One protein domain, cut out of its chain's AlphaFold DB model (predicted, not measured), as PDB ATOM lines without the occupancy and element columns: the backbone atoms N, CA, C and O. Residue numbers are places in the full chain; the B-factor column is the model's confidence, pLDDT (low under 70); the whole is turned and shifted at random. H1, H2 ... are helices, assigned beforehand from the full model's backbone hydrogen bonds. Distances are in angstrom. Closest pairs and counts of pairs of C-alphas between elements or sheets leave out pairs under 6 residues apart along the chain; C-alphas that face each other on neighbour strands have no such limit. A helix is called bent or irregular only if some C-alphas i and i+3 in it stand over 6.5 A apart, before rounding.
ATOM      1  N   THR A 191      -4.023  48.118  16.456       94.56
ATOM      2  CA  THR A 191      -4.990  47.022  16.278       94.56
ATOM      3  C   THR A 191      -4.770  46.294  14.957       94.56
ATOM      4  O   THR A 191      -4.698  45.065  14.947       94.56
ATOM      5  N   TYR A 192      -4.577  47.025  13.859       94.94
ATOM      6  CA  TYR A 192      -4.286  46.449  12.550       94.94
ATOM      7  C   TYR A 192      -2.983  45.645  12.576       94.94
ATOM      8  O   TYR A 192      -2.955  44.514  12.099       94.94
ATOM      9  N   LEU A 193      -1.929  46.155  13.233       95.19
ATOM     10  CA  LEU A 193      -0.679  45.410  13.410       95.19
ATOM     11  C   LEU A 193      -0.885  44.089  14.162       95.19
ATOM     12  O   LEU A 193      -0.260  43.092  13.808       95.19
ATOM     13  N   LYS A 194      -1.755  44.042  15.182       93.06
ATOM     14  CA  LYS A 194      -2.069  42.785  15.890       93.06
ATOM     15  C   LYS A 194      -2.687  41.756  14.942       93.06
ATOM     16  O   LYS A 194      -2.281  40.597  14.989       93.06
ATOM     17  N   PHE A 195      -3.628  42.162  14.088       92.31
ATOM     18  CA  PHE A 195      -4.233  41.261  13.101       92.31
ATOM     19  C   PHE A 195      -3.238  40.832  12.031       92.31
ATOM     20  O   PHE A 195      -3.096  39.634  11.804       92.31
ATOM     21  N   LEU A 196      -2.468  41.774  11.482       92.56
ATOM     22  CA  LEU A 196      -1.412  41.493  10.515       92.56
ATOM     23  C   LEU A 196      -0.404  40.483  11.081       92.56
ATOM     24  O   LEU A 196      -0.102  39.477  10.449       92.56
ATOM     25  N   LYS A 197       0.059  40.688  12.321       92.69
ATOM     26  CA  LYS A 197       0.951  39.746  13.006       92.69
ATOM     27  C   LYS A 197       0.334  38.365  13.131       92.69
ATOM     28  O   LYS A 197       0.980  37.377  12.807       92.69
ATOM     29  N   ARG A 198      -0.903  38.282  13.619       90.19
ATOM     30  CA  ARG A 198      -1.593  36.998  13.787       90.19
ATOM     31  C   ARG A 198      -1.804  36.289  12.455       90.19
ATOM     32  O   ARG A 198      -1.625  35.080  12.415       90.19
ATOM     33  N   PHE A 199      -2.092  37.035  11.392       89.75
ATOM     34  CA  PHE A 199      -2.281  36.501  10.050       89.75
ATOM     35  C   PHE A 199      -1.007  35.803   9.588       89.75
ATOM     36  O   PHE A 199      -1.028  34.623   9.264       89.75
ATOM     37  N   TYR A 200       0.129  36.494   9.698       89.88
ATOM     38  CA  TYR A 200       1.433  35.923   9.380       89.88
ATOM     39  C   TYR A 200       1.815  34.743  10.269       89.88
ATOM     40  O   TYR A 200       2.337  33.755   9.766       89.88
ATOM     41  N   LYS A 201       1.551  34.817  11.578       89.31
ATOM     42  CA  LYS A 201       1.819  33.701  12.495       89.31
ATOM     43  C   LYS A 201       1.014  32.455  12.107       89.31
ATOM     44  O   LYS A 201       1.589  31.374  12.091       89.31
ATOM     45  N   GLU A 202      -0.265  32.606  11.763       85.62
ATOM     46  CA  GLU A 202      -1.138  31.522  11.290       85.62
ATOM     47  C   GLU A 202      -0.643  30.966   9.952       85.62
ATOM     48  O   GLU A 202      -0.309  29.791   9.877       85.62
ATOM     49  N   THR A 203      -0.445  31.820   8.942       86.25
ATOM     50  CA  THR A 203       0.058  31.403   7.623       86.25
ATOM     51  C   THR A 203       1.394  30.661   7.708       86.25
ATOM     52  O   THR A 203       1.559  29.618   7.085       86.25
ATOM     53  N   LEU A 204       2.354  31.164   8.493       88.81
ATOM     54  CA  LEU A 204       3.649  30.502   8.678       88.81
ATOM     55  C   LEU A 204       3.513  29.147   9.377       88.81
ATOM     56  O   LEU A 204       4.240  28.215   9.040       88.81
ATOM     57  N   THR A 205       2.606  29.046  10.349       86.81
ATOM     58  CA  THR A 205       2.358  27.801  11.085       86.81
ATOM     59  C   THR A 205       1.711  26.762  10.172       86.81
ATOM     60  O   THR A 205       2.217  25.645  10.094       86.81
ATOM     61  N   ASP A 206       0.683  27.149   9.412       84.06
ATOM     62  CA  ASP A 206      -0.035  26.272   8.481       84.06
ATOM     63  C   ASP A 206       0.889  25.740   7.376       84.06
ATOM     64  O   ASP A 206       0.912  24.541   7.100       84.06
ATOM     65  N   ILE A 207       1.711  26.609   6.770       87.25
ATOM     66  CA  ILE A 207       2.662  26.192   5.725       87.25
ATOM     67  C   ILE A 207       3.738  25.271   6.313       87.25
ATOM     68  O   ILE A 207       4.111  24.276   5.688       87.25
ATOM     69  N   ARG A 208       4.236  25.564   7.523       89.44
ATOM     70  CA  ARG A 208       5.206  24.694   8.203       89.44
ATOM     71  C   ARG A 208       4.600  23.327   8.521       89.44
ATOM     72  O   ARG A 208       5.272  22.318   8.331       89.44
ATOM     73  N   GLU A 209       3.349  23.269   8.965       87.56
ATOM     74  CA  GLU A 209       2.639  22.008   9.196       87.56
ATOM     75  C   GLU A 209       2.446  21.221   7.892       87.56
ATOM     76  O   GLU A 209       2.784  20.037   7.831       87.56
ATOM     77  N   GLY A 210       2.001  21.884   6.819       87.81
ATOM     78  CA  GLY A 210       1.864  21.280   5.492       87.81
ATOM     79  C   GLY A 210       3.179  20.695   4.969       87.81
ATOM     80  O   GLY A 210       3.211  19.550   4.507       87.81
ATOM     81  N   ALA A 211       4.285  21.426   5.125       90.44
ATOM     82  CA  ALA A 211       5.615  20.947   4.763       90.44
ATOM     83  C   ALA A 211       6.037  19.721   5.589       90.44
ATOM     84  O   ALA A 211       6.549  18.755   5.022       90.44
ATOM     85  N   ALA A 212       5.781  19.721   6.903       90.50
ATOM     86  CA  ALA A 212       6.112  18.604   7.789       90.50
ATOM     87  C   ALA A 212       5.373  17.322   7.371       90.50
ATOM     88  O   ALA A 212       5.980  16.254   7.264       90.50
ATOM     89  N   LEU A 213       4.079  17.440   7.053       90.56
ATOM     90  CA  LEU A 213       3.250  16.331   6.568       90.56
ATOM     91  C   LEU A 213       3.707  15.792   5.201       90.56
ATOM     92  O   LEU A 213       3.424  14.640   4.870       90.56
ATOM     93  N   ASN A 214       4.435  16.594   4.418       91.75
ATOM     94  CA  ASN A 214       4.911  16.241   3.082       91.75
ATOM     95  C   ASN A 214       6.406  15.884   3.013       91.75
ATOM     96  O   ASN A 214       6.898  15.630   1.915       91.75
ATOM     97  N   LEU A 215       7.138  15.782   4.131       93.56
ATOM     98  CA  LEU A 215       8.588  15.513   4.112       93.56
ATOM     99  C   LEU A 215       8.982  14.248   3.324       93.56
ATOM    100  O   LEU A 215      10.037  14.212   2.690       93.56
ATOM    101  N   LEU A 216       8.126  13.225   3.304       94.12
ATOM    102  CA  LEU A 216       8.351  11.979   2.559       94.12
ATOM    103  C   LEU A 216       7.850  12.006   1.101       94.12
ATOM    104  O   LEU A 216       7.926  10.994   0.404       94.12
ATOM    105  N   ASN A 217       7.313  13.130   0.629       92.88
ATOM    106  CA  ASN A 217       6.814  13.276  -0.733       92.88
ATOM    107  C   ASN A 217       7.987  13.378  -1.721       92.88
ATOM    108  O   ASN A 217       8.757  14.337  -1.697       92.88
ATOM    109  N   THR A 218       8.105  12.411  -2.633       92.69
ATOM    110  CA  THR A 218       9.235  12.327  -3.573       92.69
ATOM    111  C   THR A 218       9.319  13.512  -4.535       92.69
ATOM    112  O   THR A 218      10.413  13.875  -4.967       92.69
ATOM    113  N   ASN A 219       8.190  14.139  -4.873       90.38
ATOM    114  CA  ASN A 219       8.190  15.319  -5.736       90.38
ATOM    115  C   ASN A 219       8.724  16.547  -4.988       90.38
ATOM    116  O   ASN A 219       9.546  17.276  -5.540       90.38
ATOM    117  N   LEU A 220       8.323  16.726  -3.723       91.00
ATOM    118  CA  LEU A 220       8.845  17.789  -2.861       91.00
ATOM    119  C   LEU A 220      10.351  17.613  -2.616       91.00
ATOM    120  O   LEU A 220      11.121  18.556  -2.783       91.00
ATOM    121  N   GLN A 221      10.773  16.383  -2.312       93.94
ATOM    122  CA  GLN A 221      12.176  15.974  -2.190       93.94
ATOM    123  C   GLN A 221      13.001  16.341  -3.424       93.94
ATOM    124  O   GLN A 221      14.045  16.982  -3.316       93.94
ATOM    125  N   THR A 222      12.495  15.995  -4.611       92.06
ATOM    126  CA  THR A 222      13.154  16.311  -5.886       92.06
ATOM    127  C   THR A 222      13.265  17.818  -6.104       92.06
ATOM    128  O   THR A 222      14.300  18.297  -6.559       92.06
ATOM    129  N   GLN A 223      12.211  18.569  -5.781       89.06
ATOM    130  CA  GLN A 223      12.163  20.013  -5.990       89.06
ATOM    131  C   GLN A 223      13.086  20.785  -5.046       89.06
ATOM    132  O   GLN A 223      13.768  21.707  -5.486       89.06
ATOM    133  N   LEU A 224      13.108  20.421  -3.763       91.81
ATOM    134  CA  LEU A 224      13.914  21.107  -2.750       91.81
ATOM    135  C   LEU A 224      15.321  20.513  -2.588       91.81
ATOM    136  O   LEU A 224      16.153  21.102  -1.904       91.81
ATOM    137  N   GLY A 225      15.607  19.374  -3.224       93.31
ATOM    138  CA  GLY A 225      16.938  18.771  -3.244       93.31
ATOM    139  C   GLY A 225      17.323  18.060  -1.946       93.31
ATOM    140  O   GLY A 225      18.456  18.197  -1.493       93.31
ATOM    141  N   TYR A 226      16.398  17.298  -1.358       95.38
ATOM    142  CA  TYR A 226      16.660  16.410  -0.217       95.38
ATOM    143  C   TYR A 226      16.063  15.021  -0.474       95.38
ATOM    144  O   TYR A 226      15.375  14.795  -1.468       95.38
ATOM    145  N   THR A 227      16.343  14.063   0.400       95.88
ATOM    146  CA  THR A 227      15.940  12.663   0.258       95.88
ATOM    147  C   THR A 227      15.358  12.118   1.555       95.88
ATOM    148  O   THR A 227      15.544  12.681   2.630       95.88
ATOM    149  N   THR A 228      14.694  10.964   1.482       94.25
ATOM    150  CA  THR A 228      14.177  10.278   2.676       94.25
ATOM    151  C   THR A 228      15.261   9.958   3.714       94.25
ATOM    152  O   THR A 228      14.943   9.897   4.894       94.25
ATOM    153  N   SER A 229      16.529   9.770   3.322       94.19
ATOM    154  CA  SER A 229      17.613   9.540   4.292       94.19
ATOM    155  C   SER A 229      17.997  10.776   5.102       94.19
ATOM    156  O   SER A 229      18.640  10.624   6.134       94.19
ATOM    157  N   ASP A 230      17.604  11.970   4.652       94.19
ATOM    158  CA  ASP A 230      17.834  13.221   5.375       94.19
ATOM    159  C   ASP A 230      16.747  13.479   6.440       94.19
ATOM    160  O   ASP A 230      16.889  14.388   7.250       94.19
ATOM    161  N   VAL A 231      15.655  12.699   6.444       94.19
ATOM    162  CA  VAL A 231      14.481  12.918   7.304       94.19
ATOM    163  C   VAL A 231      14.534  12.033   8.551       94.19
ATOM    164  O   VAL A 231      14.420  10.809   8.455       94.19
ATOM    165  N   ASP A 232      14.591  12.654   9.730       92.44
ATOM    166  CA  ASP A 232      14.343  11.995  11.017       92.44
ATOM    167  C   ASP A 232      12.933  12.328  11.531       92.44
ATOM    168  O   ASP A 232      12.680  13.390  12.097       92.44
ATOM    169  N   LEU A 233      11.993  11.395  11.347       89.31
ATOM    170  CA  LEU A 233      10.604  11.543  11.812       89.31
ATOM    171  C   LEU A 233      10.455  11.503  13.340       89.31
ATOM    172  O   LEU A 233       9.357  11.729  13.845       89.31
ATOM    173  N   THR A 234      11.513  11.137  14.064       87.19
ATOM    174  CA  THR A 234      11.503  11.025  15.526       87.19
ATOM    175  C   THR A 234      12.103  12.242  16.222       87.19
ATOM    176  O   THR A 234      11.991  12.343  17.442       87.19
ATOM    177  N   ALA A 235      12.697  13.168  15.464       85.25
ATOM    178  CA  ALA A 235      13.216  14.418  15.990       85.25
ATOM    179  C   ALA A 235      12.083  15.330  16.491       85.25
ATOM    180  O   ALA A 235      11.023  15.421  15.870       85.25
ATOM    181  N   ASP A 236      12.343  16.073  17.571       80.25
ATOM    182  CA  ASP A 236      11.420  17.102  18.083       80.25
ATOM    183  C   ASP A 236      11.121  18.164  17.009       80.25
ATOM    184  O   ASP A 236      10.006  18.680  16.901       80.25
ATOM    185  N   ASN A 237      12.120  18.462  16.173       86.75
ATOM    186  CA  ASN A 237      11.984  19.281  14.981       86.75
ATOM    187  C   ASN A 237      12.363  18.475  13.734       86.75
ATOM    188  O   ASN A 237      13.534  18.361  13.384       86.75
ATOM    189  N   VAL A 238      11.357  17.975  13.022       89.44
ATOM    190  CA  VAL A 238      11.514  17.129  11.822       89.44
ATOM    191  C   VAL A 238      12.231  17.801  10.640       89.44
ATOM    192  O   VAL A 238      12.547  17.139   9.654       89.44
ATOM    193  N   PHE A 239      12.472  19.112  10.712       92.94
ATOM    194  CA  PHE A 239      13.220  19.873   9.706       92.94
ATOM    195  C   PHE A 239      14.722  19.967  10.000       92.94
ATOM    196  O   PHE A 239      15.487  20.426   9.149       92.94
ATOM    197  N   GLU A 240      15.152  19.583  11.202       91.00
ATOM    198  CA  GLU A 240      16.549  19.662  11.612       91.00
ATOM    199  C   GLU A 240      17.433  18.773  10.723       91.00
ATOM    200  O   GLU A 240      17.096  17.634  10.416       91.00
ATOM    201  N   GLY A 241      18.564  19.316  10.264       89.44
ATOM    202  CA  GLY A 241      19.488  18.609   9.370       89.44
ATOM    203  C   GLY A 241      19.115  18.635   7.882       89.44
ATOM    204  O   GLY A 241      19.960  18.300   7.052       89.44
ATOM    205  N   ILE A 242      17.920  19.111   7.509       94.88
ATOM    206  CA  ILE A 242      17.508  19.228   6.105       94.88
ATOM    207  C   ILE A 242      17.810  20.644   5.595       94.88
ATOM    208  O   ILE A 242      17.039  21.574   5.816       94.88
ATOM    209  N   THR A 243      18.932  20.815   4.885       94.19
ATOM    210  CA  THR A 243      19.449  22.121   4.407       94.19
ATOM    211  C   THR A 243      18.388  23.094   3.857       94.19
ATOM    212  O   THR A 243      18.346  24.226   4.341       94.19
ATOM    213  N   PRO A 244      17.517  22.721   2.891       93.94
ATOM    214  CA  PRO A 244      16.507  23.646   2.362       93.94
ATOM    215  C   PRO A 244      15.470  24.097   3.404       93.94
ATOM    216  O   PRO A 244      14.905  25.177   3.266       93.94
ATOM    217  N   PHE A 245      15.240  23.321   4.467       95.31
ATOM    218  CA  PHE A 245      14.295  23.643   5.538       95.31
ATOM    219  C   PHE A 245      14.930  24.343   6.747       95.31
ATOM    220  O   PHE A 245      14.249  24.539   7.754       95.31
ATOM    221  N   ALA A 246      16.187  24.792   6.658       94.75
ATOM    222  CA  ALA A 246      16.839  25.539   7.737       94.75
ATOM    223  C   ALA A 246      15.982  26.695   8.318       94.75
ATOM    224  O   ALA A 246      15.943  26.825   9.541       94.75
ATOM    225  N   PRO A 247      15.213  27.477   7.523       94.31
ATOM    226  CA  PRO A 247      14.310  28.499   8.067       94.31
ATOM    227  C   PRO A 247      13.173  27.953   8.951       94.31
ATOM    228  O   PRO A 247      12.764  28.614   9.900       94.31
ATOM    229  N   PHE A 248      12.657  26.751   8.671       93.19
ATOM    230  CA  PHE A 248      11.651  26.073   9.507       93.19
ATOM    231  C   PHE A 248      12.265  25.313  10.686       93.19
ATOM    232  O   PHE A 248      11.547  24.973  11.636       93.19
ATOM    233  N   ALA A 249      13.575  25.065  10.633       91.38
ATOM    234  CA  ALA A 249      14.354  24.510  11.730       91.38
ATOM    235  C   ALA A 249      14.801  25.573  12.761       91.38
ATOM    236  O   ALA A 249      15.186  25.215  13.872       91.38
ATOM    237  N   ASP A 250      14.740  26.867  12.415       91.00
ATOM    238  CA  ASP A 250      15.212  27.977  13.252       91.00
ATOM    239  C   ASP A 250      14.385  28.128  14.540       91.00
ATOM    240  O   ASP A 250      13.216  28.524  14.520       91.00
ATOM    241  N   THR A 251      15.019  27.854  15.681       87.19
ATOM    242  CA  THR A 251      14.378  27.875  17.001       87.19
ATOM    243  C   THR A 251      14.082  29.273  17.537       87.19
ATOM    244  O   THR A 251      13.297  29.405  18.476       87.19
ATOM    245  N   ASP A 252      14.678  30.326  16.967       87.00
ATOM    246  CA  ASP A 252      14.303  31.701  17.314       87.00
ATOM    247  C   ASP A 252      12.974  32.094  16.650       87.00
ATOM    248  O   ASP A 252      12.289  33.005  17.123       87.00
ATOM    249  N   VAL A 253      12.621  31.420  15.546       88.62
ATOM    250  CA  VAL A 253      11.374  31.632  14.801       88.62
ATOM    251  C   VAL A 253      10.300  30.654  15.259       88.62
ATOM    252  O   VAL A 253       9.190  31.080  15.549       88.62
ATOM    253  N   PHE A 254      10.588  29.357  15.349       86.75
ATOM    254  CA  PHE A 254       9.603  28.348  15.736       86.75
ATOM    255  C   PHE A 254       9.981  27.718  17.072       86.75
ATOM    256  O   PHE A 254      11.017  27.071  17.209       86.75
ATOM    257  N   THR A 255       9.119  27.882  18.076       73.00
ATOM    258  CA  THR A 255       9.339  27.274  19.392       73.00
ATOM    259  C   THR A 255       9.256  25.753  19.300       73.00
ATOM    260  O   THR A 255       8.230  25.222  18.875       73.00
ATOM    261  N   THR A 256      10.299  25.063  19.754       61.12
ATOM    262  CA  THR A 256      10.473  23.609  19.618       61.12
ATOM    263  C   THR A 256       9.693  22.763  20.622       61.12
ATOM    264  O   THR A 256       9.494  21.584  20.362       61.12
ATOM    265  N   ASN A 257       9.216  23.326  21.742       57.47
ATOM    266  CA  ASN A 257       8.694  22.515  22.849       57.47
ATOM    267  C   ASN A 257       7.236  22.801  23.243       57.47
ATOM    268  O   ASN A 257       6.888  23.954  23.521       57.47
ATOM    269  N   PRO A 258       6.408  21.752  23.429       50.50
ATOM    270  CA  PRO A 258       5.182  21.845  24.207       50.50
ATOM    271  C   PRO A 258       5.506  22.086  25.670       50.50
ATOM    272  O   PRO A 258       5.817  21.175  26.431       50.50
ATOM    273  N   THR A 259       5.376  23.331  26.110       49.53
ATOM    274  CA  THR A 259       5.160  23.586  27.533       49.53
ATOM    275  C   THR A 259       3.690  23.336  27.842       49.53
ATOM    276  O   THR A 259       2.826  23.923  27.195       49.53
ATOM    277  N   ALA A 260       3.403  22.518  28.859       42.28
ATOM    278  CA  ALA A 260       2.054  22.103  29.279       42.28
ATOM    279  C   ALA A 260       1.044  23.251  29.532       42.28
ATOM    280  O   ALA A 260      -0.147  22.998  29.683       42.28
ATOM    281  N   ASN A 261       1.508  24.505  29.564       42.88
ATOM    282  CA  ASN A 261       0.711  25.703  29.824       42.88
ATOM    283  C   ASN A 261       0.529  26.622  28.600       42.88
ATOM    284  O   ASN A 261      -0.114  27.661  28.728       42.88
ATOM    285  N   VAL A 262       1.078  26.282  27.430       44.91
ATOM    286  CA  VAL A 262       0.913  27.074  26.200       44.91
ATOM    287  C   VAL A 262      -0.015  26.296  25.272       44.91
ATOM    288  O   VAL A 262       0.341  25.243  24.762       44.91
ATOM    289  N   GLY A 263      -1.242  26.796  25.105       39.72
ATOM    290  CA  GLY A 263      -2.337  26.103  24.414       39.72
ATOM    291  C   GLY A 263      -2.138  25.854  22.914       39.72
ATOM    292  O   GLY A 263      -3.013  25.256  22.297       39.72
ATOM    293  N   ALA A 264      -1.022  26.294  22.330       52.22
ATOM    294  CA  ALA A 264      -0.646  26.021  20.950       52.22
ATOM    295  C   ALA A 264       0.886  25.951  20.830       52.22
ATOM    296  O   ALA A 264       1.591  26.902  21.164       52.22
ATOM    297  N   VAL A 265       1.389  24.807  20.374       53.94
ATOM    298  CA  VAL A 265       2.795  24.583  20.006       53.94
ATOM    299  C   VAL A 265       3.028  24.938  18.542       53.94
ATOM    300  O   VAL A 265       2.079  24.947  17.769       53.94
ATOM    301  N   ASN A 266       4.283  25.203  18.159       64.44
ATOM    302  CA  ASN A 266       4.705  25.519  16.783       64.44
ATOM    303  C   ASN A 266       4.240  26.870  16.197       64.44
ATOM    304  O   ASN A 266       4.401  27.080  14.996       64.44
ATOM    305  N   ILE A 267       3.738  27.812  17.004       74.62
ATOM    306  CA  ILE A 267       3.423  29.165  16.511       74.62
ATOM    307  C   ILE A 267       4.717  29.926  16.194       74.62
ATOM    308  O   ILE A 267       5.619  30.004  17.029       74.62
ATOM    309  N   ALA A 268       4.776  30.554  15.018       86.44
ATOM    310  CA  ALA A 268       5.890  31.418  14.640       86.44
ATOM    311  C   ALA A 268       6.026  32.648  15.567       86.44
ATOM    312  O   ALA A 268       5.079  33.405  15.805       86.44
ATOM    313  N   ASN A 269       7.239  32.906  16.038       87.62
ATOM    314  CA  ASN A 269       7.657  34.166  16.621       87.62
ATOM    315  C   ASN A 269       8.233  35.065  15.521       87.62
ATOM    316  O   ASN A 269       9.332  34.844  15.019       87.62
ATOM    317  N   ILE A 270       7.473  36.095  15.154       90.31
ATOM    318  CA  ILE A 270       7.869  37.055  14.116       90.31
ATOM    319  C   ILE A 270       8.260  38.420  14.683       90.31
ATOM    320  O   ILE A 270       8.655  39.314  13.940       90.31
ATOM    321  N   ASP A 271       8.138  38.606  15.997       89.62
ATOM    322  CA  ASP A 271       8.373  39.897  16.627       89.62
ATOM    323  C   ASP A 271       9.865  40.269  16.537       89.62
ATOM    324  O   ASP A 271      10.727  39.573  17.067       89.62
ATOM    325  N   ASN A 272      10.166  41.380  15.855       88.88
ATOM    326  CA  ASN A 272      11.519  41.876  15.572       88.88
ATOM    327  C   ASN A 272      12.429  40.873  14.833       88.88
ATOM    328  O   ASN A 272      13.648  40.888  15.011       88.88
ATOM    329  N   MET A 273      11.855  40.004  13.994       93.19
ATOM    330  CA  MET A 273      12.631  39.084  13.160       93.19
ATOM    331  C   MET A 273      13.592  39.852  12.233       93.19
ATOM    332  O   MET A 273      13.196  40.844  11.621       93.19
ATOM    333  N   SER A 274      14.839  39.391  12.083       93.62
ATOM    334  CA  SER A 274      15.824  40.035  11.198       93.62
ATOM    335  C   SER A 274      15.450  39.918   9.716       93.62
ATOM    336  O   SER A 274      14.780  38.970   9.306       93.62
ATOM    337  N   SER A 275      15.930  40.852   8.889       93.62
ATOM    338  CA  SER A 275      15.717  40.830   7.433       93.62
ATOM    339  C   SER A 275      16.199  39.533   6.784       93.62
ATOM    340  O   SER A 275      15.544  39.026   5.880       93.62
ATOM    341  N   ASP A 276      17.310  38.975   7.262       94.81
ATOM    342  CA  ASP A 276      17.890  37.752   6.699       94.81
ATOM    343  C   ASP A 276      16.969  36.552   6.937       94.81
ATOM    344  O   ASP A 276      16.702  35.783   6.015       94.81
ATOM    345  N   LYS A 277      16.402  36.438   8.146       94.19
ATOM    346  CA  LYS A 277      15.425  35.390   8.479       94.19
ATOM    347  C   LYS A 277      14.116  35.576   7.718       94.19
ATOM    348  O   LYS A 277      13.557  34.605   7.218       94.19
ATOM    349  N   GLN A 278      13.657  36.821   7.571       93.19
ATOM    350  CA  GLN A 278      12.474  37.133   6.768       93.19
ATOM    351  C   GLN A 278      12.665  36.710   5.305       93.19
ATOM    352  O   GLN A 278      11.786  36.058   4.750       93.19
ATOM    353  N   THR A 279      13.797  37.057   4.687       92.38
ATOM    354  CA  THR A 279      14.119  36.678   3.301       92.38
ATOM    355  C   THR A 279      14.204  35.163   3.157       92.38
ATOM    356  O   THR A 279      13.543  34.601   2.292       92.38
ATOM    357  N   ALA A 280      14.913  34.483   4.062       92.94
ATOM    358  CA  ALA A 280      15.045  33.031   4.016       92.94
ATOM    359  C   ALA A 280      13.688  32.302   4.140       92.94
ATOM    360  O   ALA A 280      13.446  31.325   3.431       92.94
ATOM    361  N   LEU A 281      12.774  32.792   4.990       92.12
ATOM    362  CA  LEU A 281      11.404  32.268   5.073       92.12
ATOM    363  C   LEU A 281      10.605  32.538   3.797       92.12
ATOM    364  O   LEU A 281       9.920  31.639   3.317       92.12
ATOM    365  N   LYS A 282      10.687  33.757   3.247       90.19
ATOM    366  CA  LYS A 282      10.013  34.118   1.991       90.19
ATOM    367  C   LYS A 282      10.445  33.190   0.855       90.19
ATOM    368  O   LYS A 282       9.585  32.632   0.180       90.19
ATOM    369  N   ASP A 283      11.746  32.970   0.702       89.06
ATOM    370  CA  ASP A 283      12.310  32.126  -0.356       89.06
ATOM    371  C   ASP A 283      11.884  30.656  -0.211       89.06
ATOM    372  O   ASP A 283      11.496  30.012  -1.195       89.06
ATOM    373  N   LEU A 284      11.889  30.125   1.020       91.25
ATOM    374  CA  LEU A 284      11.404  28.771   1.299       91.25
ATOM    375  C   LEU A 284       9.908  28.633   0.987       91.25
ATOM    376  O   LEU A 284       9.504  27.680   0.326       91.25
ATOM    377  N   ILE A 285       9.083  29.587   1.421       88.81
ATOM    378  CA  ILE A 285       7.630  29.553   1.199       88.81
ATOM    379  C   ILE A 285       7.298  29.626  -0.287       88.81
ATOM    380  O   ILE A 285       6.488  28.835  -0.761       88.81
ATOM    381  N   ILE A 286       7.962  30.502  -1.043       83.94
ATOM    382  CA  ILE A 286       7.799  30.568  -2.500       83.94
ATOM    383  C   ILE A 286       8.162  29.220  -3.137       83.94
ATOM    384  O   ILE A 286       7.453  28.737  -4.023       83.94
ATOM    385  N   SER A 287       9.230  28.576  -2.661       85.56
ATOM    386  CA  SER A 287       9.648  27.258  -3.150       85.56
ATOM    387  C   SER A 287       8.608  26.171  -2.847       85.56
ATOM    388  O   SER A 287       8.318  25.354  -3.723       85.56
ATOM    389  N   LEU A 288       8.005  26.186  -1.654       86.81
ATOM    390  CA  LEU A 288       6.930  25.271  -1.250       86.81
ATOM    391  C   LEU A 288       5.627  25.518  -2.023       86.81
ATOM    392  O   LEU A 288       5.009  24.584  -2.515       86.81
ATOM    393  N   GLN A 289       5.224  26.765  -2.227       78.31
ATOM    394  CA  GLN A 289       3.983  27.072  -2.949       78.31
ATOM    395  C   GLN A 289       4.105  26.831  -4.456       78.31
ATOM    396  O   GLN A 289       3.148  26.407  -5.105       78.31
ATOM    397  N   THR A 290       5.301  27.010  -5.024       75.62
ATOM    398  CA  THR A 290       5.580  26.588  -6.405       75.62
ATOM    399  C   THR A 290       5.371  25.078  -6.572       75.62
ATOM    400  O   THR A 290       4.912  24.641  -7.628       75.62
ATOM    401  N   PHE A 291       5.671  24.283  -5.534       75.06
ATOM    402  CA  PHE A 291       5.373  22.847  -5.501       75.06
ATOM    403  C   PHE A 291       3.860  22.578  -5.415       75.06
ATOM    404  O   PHE A 291       3.328  21.809  -6.217       75.06
ATOM    405  N   GLU A 292       3.173  23.206  -4.456       70.50
ATOM    406  CA  GLU A 292       1.788  22.871  -4.093       70.50
ATOM    407  C   GLU A 292       0.739  23.449  -5.055       70.50
ATOM    408  O   GLU A 292      -0.188  22.745  -5.459       70.50
ATOM    409  N   GLU A 293       0.886  24.713  -5.454       63.38
ATOM    410  CA  GLU A 293      -0.192  25.483  -6.090       63.38
ATOM    411  C   GLU A 293       0.135  25.938  -7.521       63.38
ATOM    412  O   GLU A 293      -0.767  26.319  -8.268       63.38
ATOM    413  N   LYS A 294       1.407  25.862  -7.948       60.12
ATOM    414  CA  LYS A 294       1.886  26.362  -9.258       60.12
ATOM    415  C   LYS A 294       1.540  27.842  -9.522       60.12
ATOM    416  O   LYS A 294       1.307  28.225 -10.671       60.12
ATOM    417  N   VAL A 295       1.495  28.664  -8.476       55.06
ATOM    418  CA  VAL A 295       1.174  30.103  -8.545       55.06
ATOM    419  C   VAL A 295       2.459  30.939  -8.698       55.06
ATOM    420  O   VAL A 295       3.548  30.496  -8.330       55.06
ATOM    421  N   THR A 296       2.360  32.135  -9.288       52.09
ATOM    422  CA  THR A 296       3.474  33.084  -9.481       52.09
ATOM    423  C   THR A 296       3.762  33.936  -8.235       52.09
ATOM    424  O   THR A 296       2.837  34.362  -7.555       52.09
ATOM    425  N   ALA A 297       5.049  34.239  -8.002       50.62
ATOM    426  CA  ALA A 297       5.642  34.930  -6.837       50.62
ATOM    427  C   ALA A 297       4.926  36.193  -6.302       50.62
ATOM    428  O   ALA A 297       5.047  36.503  -5.116       50.62
ATOM    429  N   ASP A 298       4.201  36.922  -7.150       46.53
ATOM    430  CA  ASP A 298       3.642  38.237  -6.815       46.53
ATOM    431  C   ASP A 298       2.310  38.178  -6.037       46.53
ATOM    432  O   ASP A 298       1.901  39.184  -5.459       46.53
ATOM    433  N   ASP A 299       1.662  37.008  -5.971       50.41
ATOM    434  CA  ASP A 299       0.349  36.807  -5.324       50.41
ATOM    435  C   ASP A 299       0.432  36.484  -3.823       50.41
ATOM    436  O   ASP A 299      -0.585  36.306  -3.145       50.41
ATOM    437  N   PHE A 300       1.639  36.353  -3.272       57.34
ATOM    438  CA  PHE A 300       1.784  35.577  -2.054       57.34
ATOM    439  C   PHE A 300       1.606  36.368  -0.769       57.34
ATOM    440  O   PHE A 300       2.083  37.494  -0.593       57.34
ATOM    441  N   TYR A 301       0.997  35.664   0.185       66.56
ATOM    442  CA  TYR A 301       0.741  36.024   1.573       66.56
ATOM    443  C   TYR A 301       1.918  36.665   2.318       66.56
ATOM    444  O   TYR A 301       1.699  37.170   3.403       66.56
ATOM    445  N   MET A 302       3.129  36.714   1.752       80.62
ATOM    446  CA  MET A 302       4.389  37.176   2.339       80.62
ATOM    447  C   MET A 302       4.781  38.636   2.079       80.62
ATOM    448  O   MET A 302       5.758  39.114   2.667       80.62
ATOM    449  N   LYS A 303       4.032  39.359   1.237       84.19
ATOM    450  CA  LYS A 303       4.369  40.724   0.797       84.19
ATOM    451  C   LYS A 303       4.681  41.697   1.938       84.19
ATOM    452  O   LYS A 303       5.657  42.433   1.851       84.19
ATOM    453  N   TYR A 304       3.898  41.646   3.011       90.31
ATOM    454  CA  TYR A 304       3.967  42.569   4.145       90.31
ATOM    455  C   TYR A 304       4.522  41.933   5.426       90.31
ATOM    456  O   TYR A 304       4.332  42.480   6.515       90.31
ATOM    457  N   LEU A 305       5.231  40.797   5.320       91.69
ATOM    458  CA  LEU A 305       5.855  40.153   6.484       91.69
ATOM    459  C   LEU A 305       6.795  41.123   7.214       91.69
ATOM    460  O   LEU A 305       6.804  41.158   8.439       91.69
ATOM    461  N   ASP A 306       7.561  41.932   6.481       92.88
ATOM    462  CA  ASP A 306       8.500  42.888   7.074       92.88
ATOM    463  C   ASP A 306       7.783  43.899   7.973       92.88
ATOM    464  O   ASP A 306       8.276  44.214   9.054       92.88
ATOM    465  N   LYS A 307       6.585  44.340   7.567       94.25
ATOM    466  CA  LYS A 307       5.724  45.238   8.347       94.25
ATOM    467  C   LYS A 307       5.178  44.539   9.584       94.25
ATOM    468  O   LYS A 307       5.176  45.112  10.669       94.25
ATOM    469  N   ALA A 308       4.773  43.279   9.443       93.88
ATOM    470  CA  ALA A 308       4.308  42.464  10.558       93.88
ATOM    471  C   ALA A 308       5.404  42.211  11.604       93.88
ATOM    472  O   ALA A 308       5.095  42.110  12.787       93.88
ATOM    473  N   CYS A 309       6.675  42.149  11.207       94.00
ATOM    474  CA  CYS A 309       7.793  41.950  12.131       94.00
ATOM    475  C   CYS A 309       8.125  43.189  12.981       94.00
ATOM    476  O   CYS A 309       8.874  43.078  13.952       94.00
ATOM    477  N   GLN A 310       7.587  44.368  12.654       94.12
ATOM    478  CA  GLN A 310       7.878  45.608  13.375       94.12
ATOM    479  C   GLN A 310       7.202  45.658  14.758       94.12
ATOM    480  O   GLN A 310       6.185  45.009  15.032       94.12
ATOM    481  N   SER A 311       7.750  46.477  15.658       94.00
ATOM    482  CA  SER A 311       7.135  46.772  16.961       94.00
ATOM    483  C   SER A 311       5.893  47.662  16.849       94.00
ATOM    484  O   SER A 311       5.019  47.607  17.711       94.00
ATOM    485  N   SER A 312       5.818  48.470  15.793       95.69
ATOM    486  CA  SER A 312       4.757  49.441  15.515       95.69
ATOM    487  C   SER A 312       4.569  49.575  14.008       95.69
ATOM    488  O   SER A 312       5.553  49.503  13.277       95.69
ATOM    489  N   LEU A 313       3.338  49.817  13.560       96.44
ATOM    490  CA  LEU A 313       3.018  50.030  12.152       96.44
ATOM    491  C   LEU A 313       2.972  51.531  11.876       96.44
ATOM    492  O   LEU A 313       2.218  52.247  12.531       96.44
ATOM    493  N   SER A 314       3.783  52.011  10.933       96.69
ATOM    494  CA  SER A 314       3.730  53.417  10.528       96.69
ATOM    495  C   SER A 314       2.453  53.708   9.735       96.69
ATOM    496  O   SER A 314       1.918  52.825   9.059       96.69
ATOM    497  N   LYS A 315       1.989  54.964   9.755       96.88
ATOM    498  CA  LYS A 315       0.848  55.395   8.936       96.88
ATOM    499  C   LYS A 315       1.064  55.101   7.450       96.88
ATOM    500  O   LYS A 315       0.175  54.567   6.804       96.88
ATOM    501  N   THR A 316       2.252  55.386   6.920       97.31
ATOM    502  CA  THR A 316       2.580  55.150   5.504       97.31
ATOM    503  C   THR A 316       2.556  53.666   5.135       97.31
ATOM    504  O   THR A 316       2.056  53.299   4.069       97.31
ATOM    505  N   ASP A 317       3.068  52.795   6.009       96.31
ATOM    506  CA  ASP A 317       2.994  51.349   5.789       96.31
ATOM    507  C   ASP A 317       1.540  50.866   5.835       96.31
ATOM    508  O   ASP A 317       1.113  50.116   4.957       96.31
ATOM    509  N   PHE A 318       0.755  51.344   6.804       96.56
ATOM    510  CA  PHE A 318      -0.676  51.056   6.882       96.56
ATOM    511  C   PHE A 318      -1.428  51.522   5.628       96.56
ATOM    512  O   PHE A 318      -2.153  50.730   5.033       96.56
ATOM    513  N   GLU A 319      -1.215  52.763   5.184       96.06
ATOM    514  CA  GLU A 319      -1.809  53.332   3.969       96.06
ATOM    515  C   GLU A 319      -1.478  52.494   2.732       96.06
ATOM    516  O   GLU A 319      -2.341  52.268   1.887       96.06
ATOM    517  N   THR A 320      -0.248  51.990   2.638       93.75
ATOM    518  CA  THR A 320       0.168  51.116   1.537       93.75
ATOM    519  C   THR A 320      -0.648  49.820   1.535       93.75
ATOM    520  O   THR A 320      -1.257  49.477   0.519       93.75
ATOM    521  N   ILE A 321      -0.733  49.139   2.683       92.94
ATOM    522  CA  ILE A 321      -1.447  47.860   2.819       92.94
ATOM    523  C   ILE A 321      -2.955  48.046   2.601       92.94
ATOM    524  O   ILE A 321      -3.587  47.280   1.867       92.94
ATOM    525  N   ILE A 322      -3.555  49.061   3.228       94.00
ATOM    526  CA  ILE A 322      -5.006  49.262   3.194       94.00
ATOM    527  C   ILE A 322      -5.480  49.726   1.815       94.00
ATOM    528  O   ILE A 322      -6.510  49.253   1.344       94.00
ATOM    529  N   ASN A 323      -4.720  50.580   1.119       93.56
ATOM    530  CA  ASN A 323      -5.069  51.005  -0.239       93.56
ATOM    531  C   ASN A 323      -4.976  49.843  -1.228       93.56
ATOM    532  O   ASN A 323      -5.810  49.732  -2.125       93.56
ATOM    533  N   GLU A 324      -3.994  48.954  -1.071       90.81
ATOM    534  CA  GLU A 324      -3.951  47.721  -1.853       90.81
ATOM    535  C   GLU A 324      -5.161  46.836  -1.561       90.81
ATOM    536  O   GLU A 324      -5.828  46.402  -2.494       90.81
ATOM    537  N   THR A 325      -5.492  46.646  -0.283       90.62
ATOM    538  CA  THR A 325      -6.646  45.846   0.146       90.62
ATOM    539  C   THR A 325      -7.962  46.390  -0.421       90.62
ATOM    540  O   THR A 325      -8.798  45.620  -0.879       90.62
ATOM    541  N   VAL A 326      -8.147  47.713  -0.454       93.00
ATOM    542  CA  VAL A 326      -9.335  48.354  -1.046       93.00
ATOM    543  C   VAL A 326      -9.400  48.136  -2.561       93.00
ATOM    544  O   VAL A 326     -10.463  47.849  -3.112       93.00
ATOM    545  N   ASN A 327      -8.272  48.268  -3.261       90.00
ATOM    546  CA  ASN A 327      -8.246  48.170  -4.720       90.00
ATOM    547  C   ASN A 327      -8.355  46.721  -5.214       90.00
ATOM    548  O   ASN A 327      -9.109  46.451  -6.159       90.00
ATOM    549  N   SER A 328      -7.658  45.817  -4.528       83.44
ATOM    550  CA  SER A 328      -7.470  44.404  -4.855       83.44
ATOM    551  C   SER A 328      -7.566  43.550  -3.578       83.44
ATOM    552  O   SER A 328      -6.543  43.086  -3.070       83.44
ATOM    553  N   PRO A 329      -8.774  43.346  -3.023       72.75
ATOM    554  CA  PRO A 329      -8.941  42.624  -1.765       72.75
ATOM    555  C   PRO A 329      -8.493  41.168  -1.903       72.75
ATOM    556  O   PRO A 329      -9.019  40.414  -2.724       72.75
ATOM    557  N   SER A 330      -7.539  40.757  -1.065       70.75
ATOM    558  CA  SER A 330      -7.217  39.340  -0.885       70.75
ATOM    559  C   SER A 330      -8.349  38.638  -0.127       70.75
ATOM    560  O   SER A 330      -9.112  39.280   0.603       70.75
ATOM    561  N   ALA A 331      -8.453  37.309  -0.258       68.00
ATOM    562  CA  ALA A 331      -9.562  36.525   0.303       68.00
ATOM    563  C   ALA A 331      -9.823  36.795   1.798       68.00
ATOM    564  O   ALA A 331     -10.975  36.783   2.236       68.00
ATOM    565  N   LEU A 332      -8.759  37.076   2.558       76.06
ATOM    566  CA  LEU A 332      -8.801  37.358   3.993       76.06
ATOM    567  C   LEU A 332      -8.378  38.787   4.370       76.06
ATOM    568  O   LEU A 332      -8.503  39.156   5.532       76.06
ATOM    569  N   SER A 333      -7.887  39.604   3.429       83.56
ATOM    570  CA  SER A 333      -7.527  41.014   3.674       83.56
ATOM    571  C   SER A 333      -6.598  41.222   4.889       83.56
ATOM    572  O   SER A 333      -6.750  42.182   5.640       83.56
ATOM    573  N   PHE A 334      -5.651  40.295   5.097       86.31
ATOM    574  CA  PHE A 334      -4.722  40.247   6.241       86.31
ATOM    575  C   PHE A 334      -5.387  40.093   7.622       86.31
ATOM    576  O   PHE A 334      -4.791  40.412   8.652       86.31
ATOM    577  N   ILE A 335      -6.612  39.563   7.649       86.31
ATOM    578  CA  ILE A 335      -7.325  39.151   8.857       86.31
ATOM    579  C   ILE A 335      -7.217  37.624   9.007       86.31
ATOM    580  O   ILE A 335      -7.548  36.901   8.070       86.31
ATOM    581  N   PRO A 336      -6.776  37.098  10.161       84.38
ATOM    582  CA  PRO A 336      -6.659  35.654  10.380       84.38
ATOM    583  C   PRO A 336      -8.011  34.945  10.245       84.38
ATOM    584  O   PRO A 336      -9.039  35.472  10.682       84.38
ATOM    585  N   ARG A 337      -8.036  33.723   9.695       78.88
ATOM    586  CA  ARG A 337      -9.301  33.015   9.437       78.88
ATOM    587  C   ARG A 337     -10.047  32.711  10.734       78.88
ATOM    588  O   ARG A 337     -11.272  32.832  10.786       78.88
ATOM    589  N   PHE A 338      -9.322  32.359  11.792       77.12
ATOM    590  CA  PHE A 338      -9.917  32.080  13.103       77.12
ATOM    591  C   PHE A 338     -10.454  33.329  13.814       77.12
ATOM    592  O   PHE A 338     -11.249  33.207  14.747       77.12
ATOM    593  N   ASP A 339     -10.080  34.534  13.374       81.38
ATOM    594  CA  ASP A 339     -10.618  35.782  13.923       81.38
ATOM    595  C   ASP A 339     -11.921  36.230  13.274       81.38
ATOM    596  O   ASP A 339     -12.590  37.111  13.817       81.38
ATOM    597  N   ILE A 340     -12.334  35.595  12.174       79.31
ATOM    598  CA  ILE A 340     -13.570  35.948  11.477       79.31
ATOM    599  C   ILE A 340     -14.776  35.853  12.425       79.31
ATOM    600  O   ILE A 340     -15.661  36.677  12.325       79.31
ATOM    601  N   GLY A 341     -14.807  34.955  13.418       76.44
ATOM    602  CA  GLY A 341     -15.913  34.905  14.393       76.44
ATOM    603  C   GLY A 341     -15.964  36.062  15.414       76.44
ATOM    604  O   GLY A 341     -16.962  36.209  16.130       76.44
ATOM    605  N   ASN A 342     -14.893  36.855  15.523       78.81
ATOM    606  CA  ASN A 342     -14.770  37.985  16.452       78.81
ATOM    607  C   ASN A 342     -14.741  39.353  15.744       78.81
ATOM    608  O   ASN A 342     -14.789  40.369  16.433       78.81
ATOM    609  N   ILE A 343     -14.647  39.382  14.411       86.56
ATOM    610  CA  ILE A 343     -14.647  40.597  13.587       86.56
ATOM    611  C   ILE A 343     -15.810  40.516  12.613       86.56
ATOM    612  O   ILE A 343     -15.964  39.512  11.922       86.56
ATOM    613  N   ASN A 344     -16.564  41.601  12.452       89.94
ATOM    614  CA  ASN A 344     -17.587  41.675  11.414       89.94
ATOM    615  C   ASN A 344     -16.951  41.826  10.016       89.94
ATOM    616  O   ASN A 344     -16.932  42.904   9.421       89.94
ATOM    617  N   TYR A 345     -16.409  40.727   9.483       90.00
ATOM    618  CA  TYR A 345     -15.673  40.716   8.215       90.00
ATOM    619  C   TYR A 345     -16.540  41.168   7.032       90.00
ATOM    620  O   TYR A 345     -16.056  41.830   6.117       90.00
ATOM    621  N   SER A 346     -17.844  40.879   7.062       92.12
ATOM    622  CA  SER A 346     -18.777  41.360   6.037       92.12
ATOM    623  C   SER A 346     -18.900  42.887   6.048       92.12
ATOM    624  O   SER A 346     -19.043  43.491   4.987       92.12
ATOM    625  N   PHE A 347     -18.800  43.521   7.219       95.25
ATOM    626  CA  PHE A 347     -18.790  44.978   7.326       95.25
ATOM    627  C   PHE A 347     -17.460  45.587   6.869       95.25
ATOM    628  O   PHE A 347     -17.483  46.611   6.194       95.25
ATOM    629  N   LEU A 348     -16.320  44.923   7.099       93.88
ATOM    630  CA  LEU A 348     -15.041  45.337   6.498       93.88
ATOM    631  C   LEU A 348     -15.112  45.384   4.968       93.88
ATOM    632  O   LEU A 348     -14.727  46.380   4.363       93.88
ATOM    633  N   GLN A 349     -15.665  44.341   4.343       92.50
ATOM    634  CA  GLN A 349     -15.834  44.305   2.888       92.50
ATOM    635  C   GLN A 349     -16.769  45.413   2.389       92.50
ATOM    636  O   GLN A 349     -16.515  46.024   1.353       92.50
ATOM    637  N   TYR A 350     -17.829  45.719   3.140       95.69
ATOM    638  CA  TYR A 350     -18.703  46.847   2.830       95.69
ATOM    639  C   TYR A 350     -17.952  48.188   2.887       95.69
ATOM    640  O   TYR A 350     -18.043  48.966   1.940       95.69
ATOM    641  N   LEU A 351     -17.149  48.424   3.929       96.56
ATOM    642  CA  LEU A 351     -16.312  49.622   4.051       96.56
ATOM    643  C   LEU A 351     -15.288  49.745   2.913       96.56
ATOM    644  O   LEU A 351     -15.098  50.841   2.384       96.56
ATOM    645  N   PHE A 352     -14.655  48.642   2.500       95.44
ATOM    646  CA  PHE A 352     -13.727  48.645   1.365       95.44
ATOM    647  C   PHE A 352     -14.422  49.032   0.062       95.44
ATOM    648  O   PHE A 352     -13.893  49.861  -0.676       95.44
ATOM    649  N   SER A 353     -15.621  48.503  -0.194       95.31
ATOM    650  CA  SER A 353     -16.423  48.890  -1.359       95.31
ATOM    651  C   SER A 353     -16.782  50.376  -1.334       95.31
ATOM    652  O   SER A 353     -16.527  51.069  -2.313       95.31
ATOM    653  N   LEU A 354     -17.269  50.900  -0.201       97.06
ATOM    654  CA  LEU A 354     -17.565  52.333  -0.064       97.06
ATOM    655  C   LEU A 354     -16.327  53.201  -0.319       97.06
ATOM    656  O   LEU A 354     -16.404  54.216  -1.011       97.06
ATOM    657  N   LYS A 355     -15.165  52.795   0.211       97.06
ATOM    658  CA  LYS A 355     -13.906  53.517   0.001       97.06
ATOM    659  C   LYS A 355     -13.458  53.475  -1.458       97.06
ATOM    660  O   LYS A 355     -13.004  54.497  -1.971       97.06
ATOM    661  N   LYS A 356     -13.596  52.325  -2.119       96.12
ATOM    662  CA  LYS A 356     -13.277  52.134  -3.540       96.12
ATOM    663  C   LYS A 356     -14.166  52.989  -4.442       96.12
ATOM    664  O   LYS A 356     -13.662  53.604  -5.379       96.12
ATOM    665  N   ASP A 357     -15.450  53.070  -4.115       96.81
ATOM    666  CA  ASP A 357     -16.445  53.856  -4.849       96.81
ATOM    667  C   ASP A 357     -16.409  55.351  -4.484       96.81
ATOM    668  O   ASP A 357     -17.122  56.157  -5.083       96.81
ATOM    669  N   ASN A 358     -15.550  55.739  -3.533       96.38
ATOM    670  CA  ASN A 358     -15.432  57.094  -3.002       96.38
ATOM    671  C   ASN A 358     -16.767  57.647  -2.452       96.38
ATOM    672  O   ASN A 358     -17.064  58.834  -2.602       96.38
ATOM    673  N   ASP A 359     -17.565  56.793  -1.802       97.81
ATOM    674  CA  ASP A 359     -18.822  57.166  -1.139       97.81
ATOM    675  C   ASP A 359     -18.543  57.819   0.226       97.81
ATOM    676  O   ASP A 359     -18.645  57.209   1.295       97.81
ATOM    677  N   THR A 360     -18.120  59.082   0.183       96.94
ATOM    678  CA  THR A 360     -17.750  59.852   1.377       96.94
ATOM    679  C   THR A 360     -18.931  60.128   2.300       96.94
ATOM    680  O   THR A 360     -18.738  60.223   3.511       96.94
ATOM    681  N   ASP A 361     -20.141  60.240   1.748       97.38
ATOM    682  CA  ASP A 361     -21.342  60.586   2.508       97.38
ATOM    683  C   ASP A 361     -21.758  59.426   3.414       97.38
ATOM    684  O   ASP A 361     -22.007  59.632   4.605       97.38
ATOM    685  N   THR A 362     -21.755  58.198   2.887       97.50
ATOM    686  CA  THR A 362     -22.026  56.997   3.684       97.50
ATOM    687  C   THR A 362     -20.894  56.721   4.673       97.50
ATOM    688  O   THR A 362     -21.148  56.383   5.828       97.50
ATOM    689  N   LEU A 363     -19.629  56.898   4.270       97.62
ATOM    690  CA  LEU A 363     -18.489  56.711   5.175       97.62
ATOM    691  C   LEU A 363     -18.547  57.656   6.381       97.62
ATOM    692  O   LEU A 363     -18.295  57.221   7.504       97.62
ATOM    693  N   ALA A 364     -18.962  58.913   6.186       97.31
ATOM    694  CA  ALA A 364     -19.104  59.894   7.263       97.31
ATOM    695  C   ALA A 364     -20.060  59.448   8.388       97.31
ATOM    696  O   ALA A 364     -19.907  59.889   9.530       97.31
ATOM    697  N   LYS A 365     -21.009  58.546   8.097       97.56
ATOM    698  CA  LYS A 365     -21.949  57.978   9.079       97.56
ATOM    699  C   LYS A 365     -21.273  57.049  10.087       97.56
ATOM    700  O   LYS A 365     -21.743  56.932  11.215       97.56
ATOM    701  N   TYR A 366     -20.146  56.440   9.718       96.62
ATOM    702  CA  TYR A 366     -19.394  55.505  10.562       96.62
ATOM    703  C   TYR A 366     -18.256  56.164  11.347       96.62
ATOM    704  O   TYR A 366     -17.380  55.482  11.879       96.62
TER     705      TYR A 366
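This is residues 191 to 366 of the 372 residues of an uncharacterized protein of Rickettsiales bacterium TMED131 (UniProt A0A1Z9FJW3). An elongated, loosely joined set of helices and long loops is strung along one long helix, H1: H4 lies beside its second half, with H2 and H3 packed on H4, H5 packs on its residues 193 to 200, H6 and H8 make a corner level with its beginning, and H9 lies beyond them at one end of the whole. The loop tip of residues 259 to 264 sticks out free. The printed part has 176 residues with nine named helices, H1 to H9 in order, and no named strand; the class is all helix, with 96 residues in the helices. It is only just compact, close to loose, with a radius of gyration of the C-alphas of 18.5 A and spans of 64 by 39 by 29 A.

Find C-alpha 191 at (-4.990, 47.022, 16.278); from there H1, residues 191 to 213, runs 33.2 A to C-alpha 213 at (3.250, 16.331, 6.568). Next come H2, residues 218 to 224, and H3, residues 243 to 249, which is irregular, with C-alphas 244 and 247 7.8 A apart. H4, residues 275 to 292, runs 25.5 A, and H5 is residues 305 to 308. H6, residues 315 to 327, is 17.9 A long. H7, residues 337 to 342, is only just irregular, with C-alphas 338 and 341 6.8 A apart. H8, residues 345 to 356, is 16.6 A long, and H9, residues 360 to 365, ends at C-alpha 365, (-21.949, 57.978, 9.079).

Start at H1: its residues 193 to 200 touch H5, closest at the C-alphas of Lys 197 and Ala 308, 5.0 A. H1 and H4 are close but not clearly touching, at 7.5 A between the C-alphas of Ile 207 and Ile 285. H4 is the hub, touching three helices. H4 and H3 touch closest at the C-alphas of Leu 281 and Pro 247, 5.6 A, at a steep tilt of 68 degrees, only just short of perpendicular. H2 touches H4 with Leu 220 and Phe 291 closest, their C-alphas 6.7 A apart. H6 touches H8 about perpendicular, at 88 degrees, with the C-alphas of Val 326 and Phe 352 5.0 A apart. H8 and H9 form a helical hairpin, closest at the C-alphas of Leu 354 and Leu 363, 6.9 A. H7 touches no helix. Every O i to N i+4 pair is within hydrogen-bond range in H1, H2, H4, H6 and H8; it is 1 of 3 in H3, where 3 of 4 O i to N i+3 pairs are, 0 of 2 in H7, where 2 of 3 are, and 1 of 2 in H9, while H5 is too short for such a pair.

Look for the two C-alphas farthest apart at Ser 229 and Asp 361, 64.2 A. The printed part has no cut. The links H2 to H3, H3 to H4 and H4 to H5 are long. Confidence is under 70 at residues 256 to 266, 293 to 301 and 331; the mean pLDDT of the printed part is 85.9.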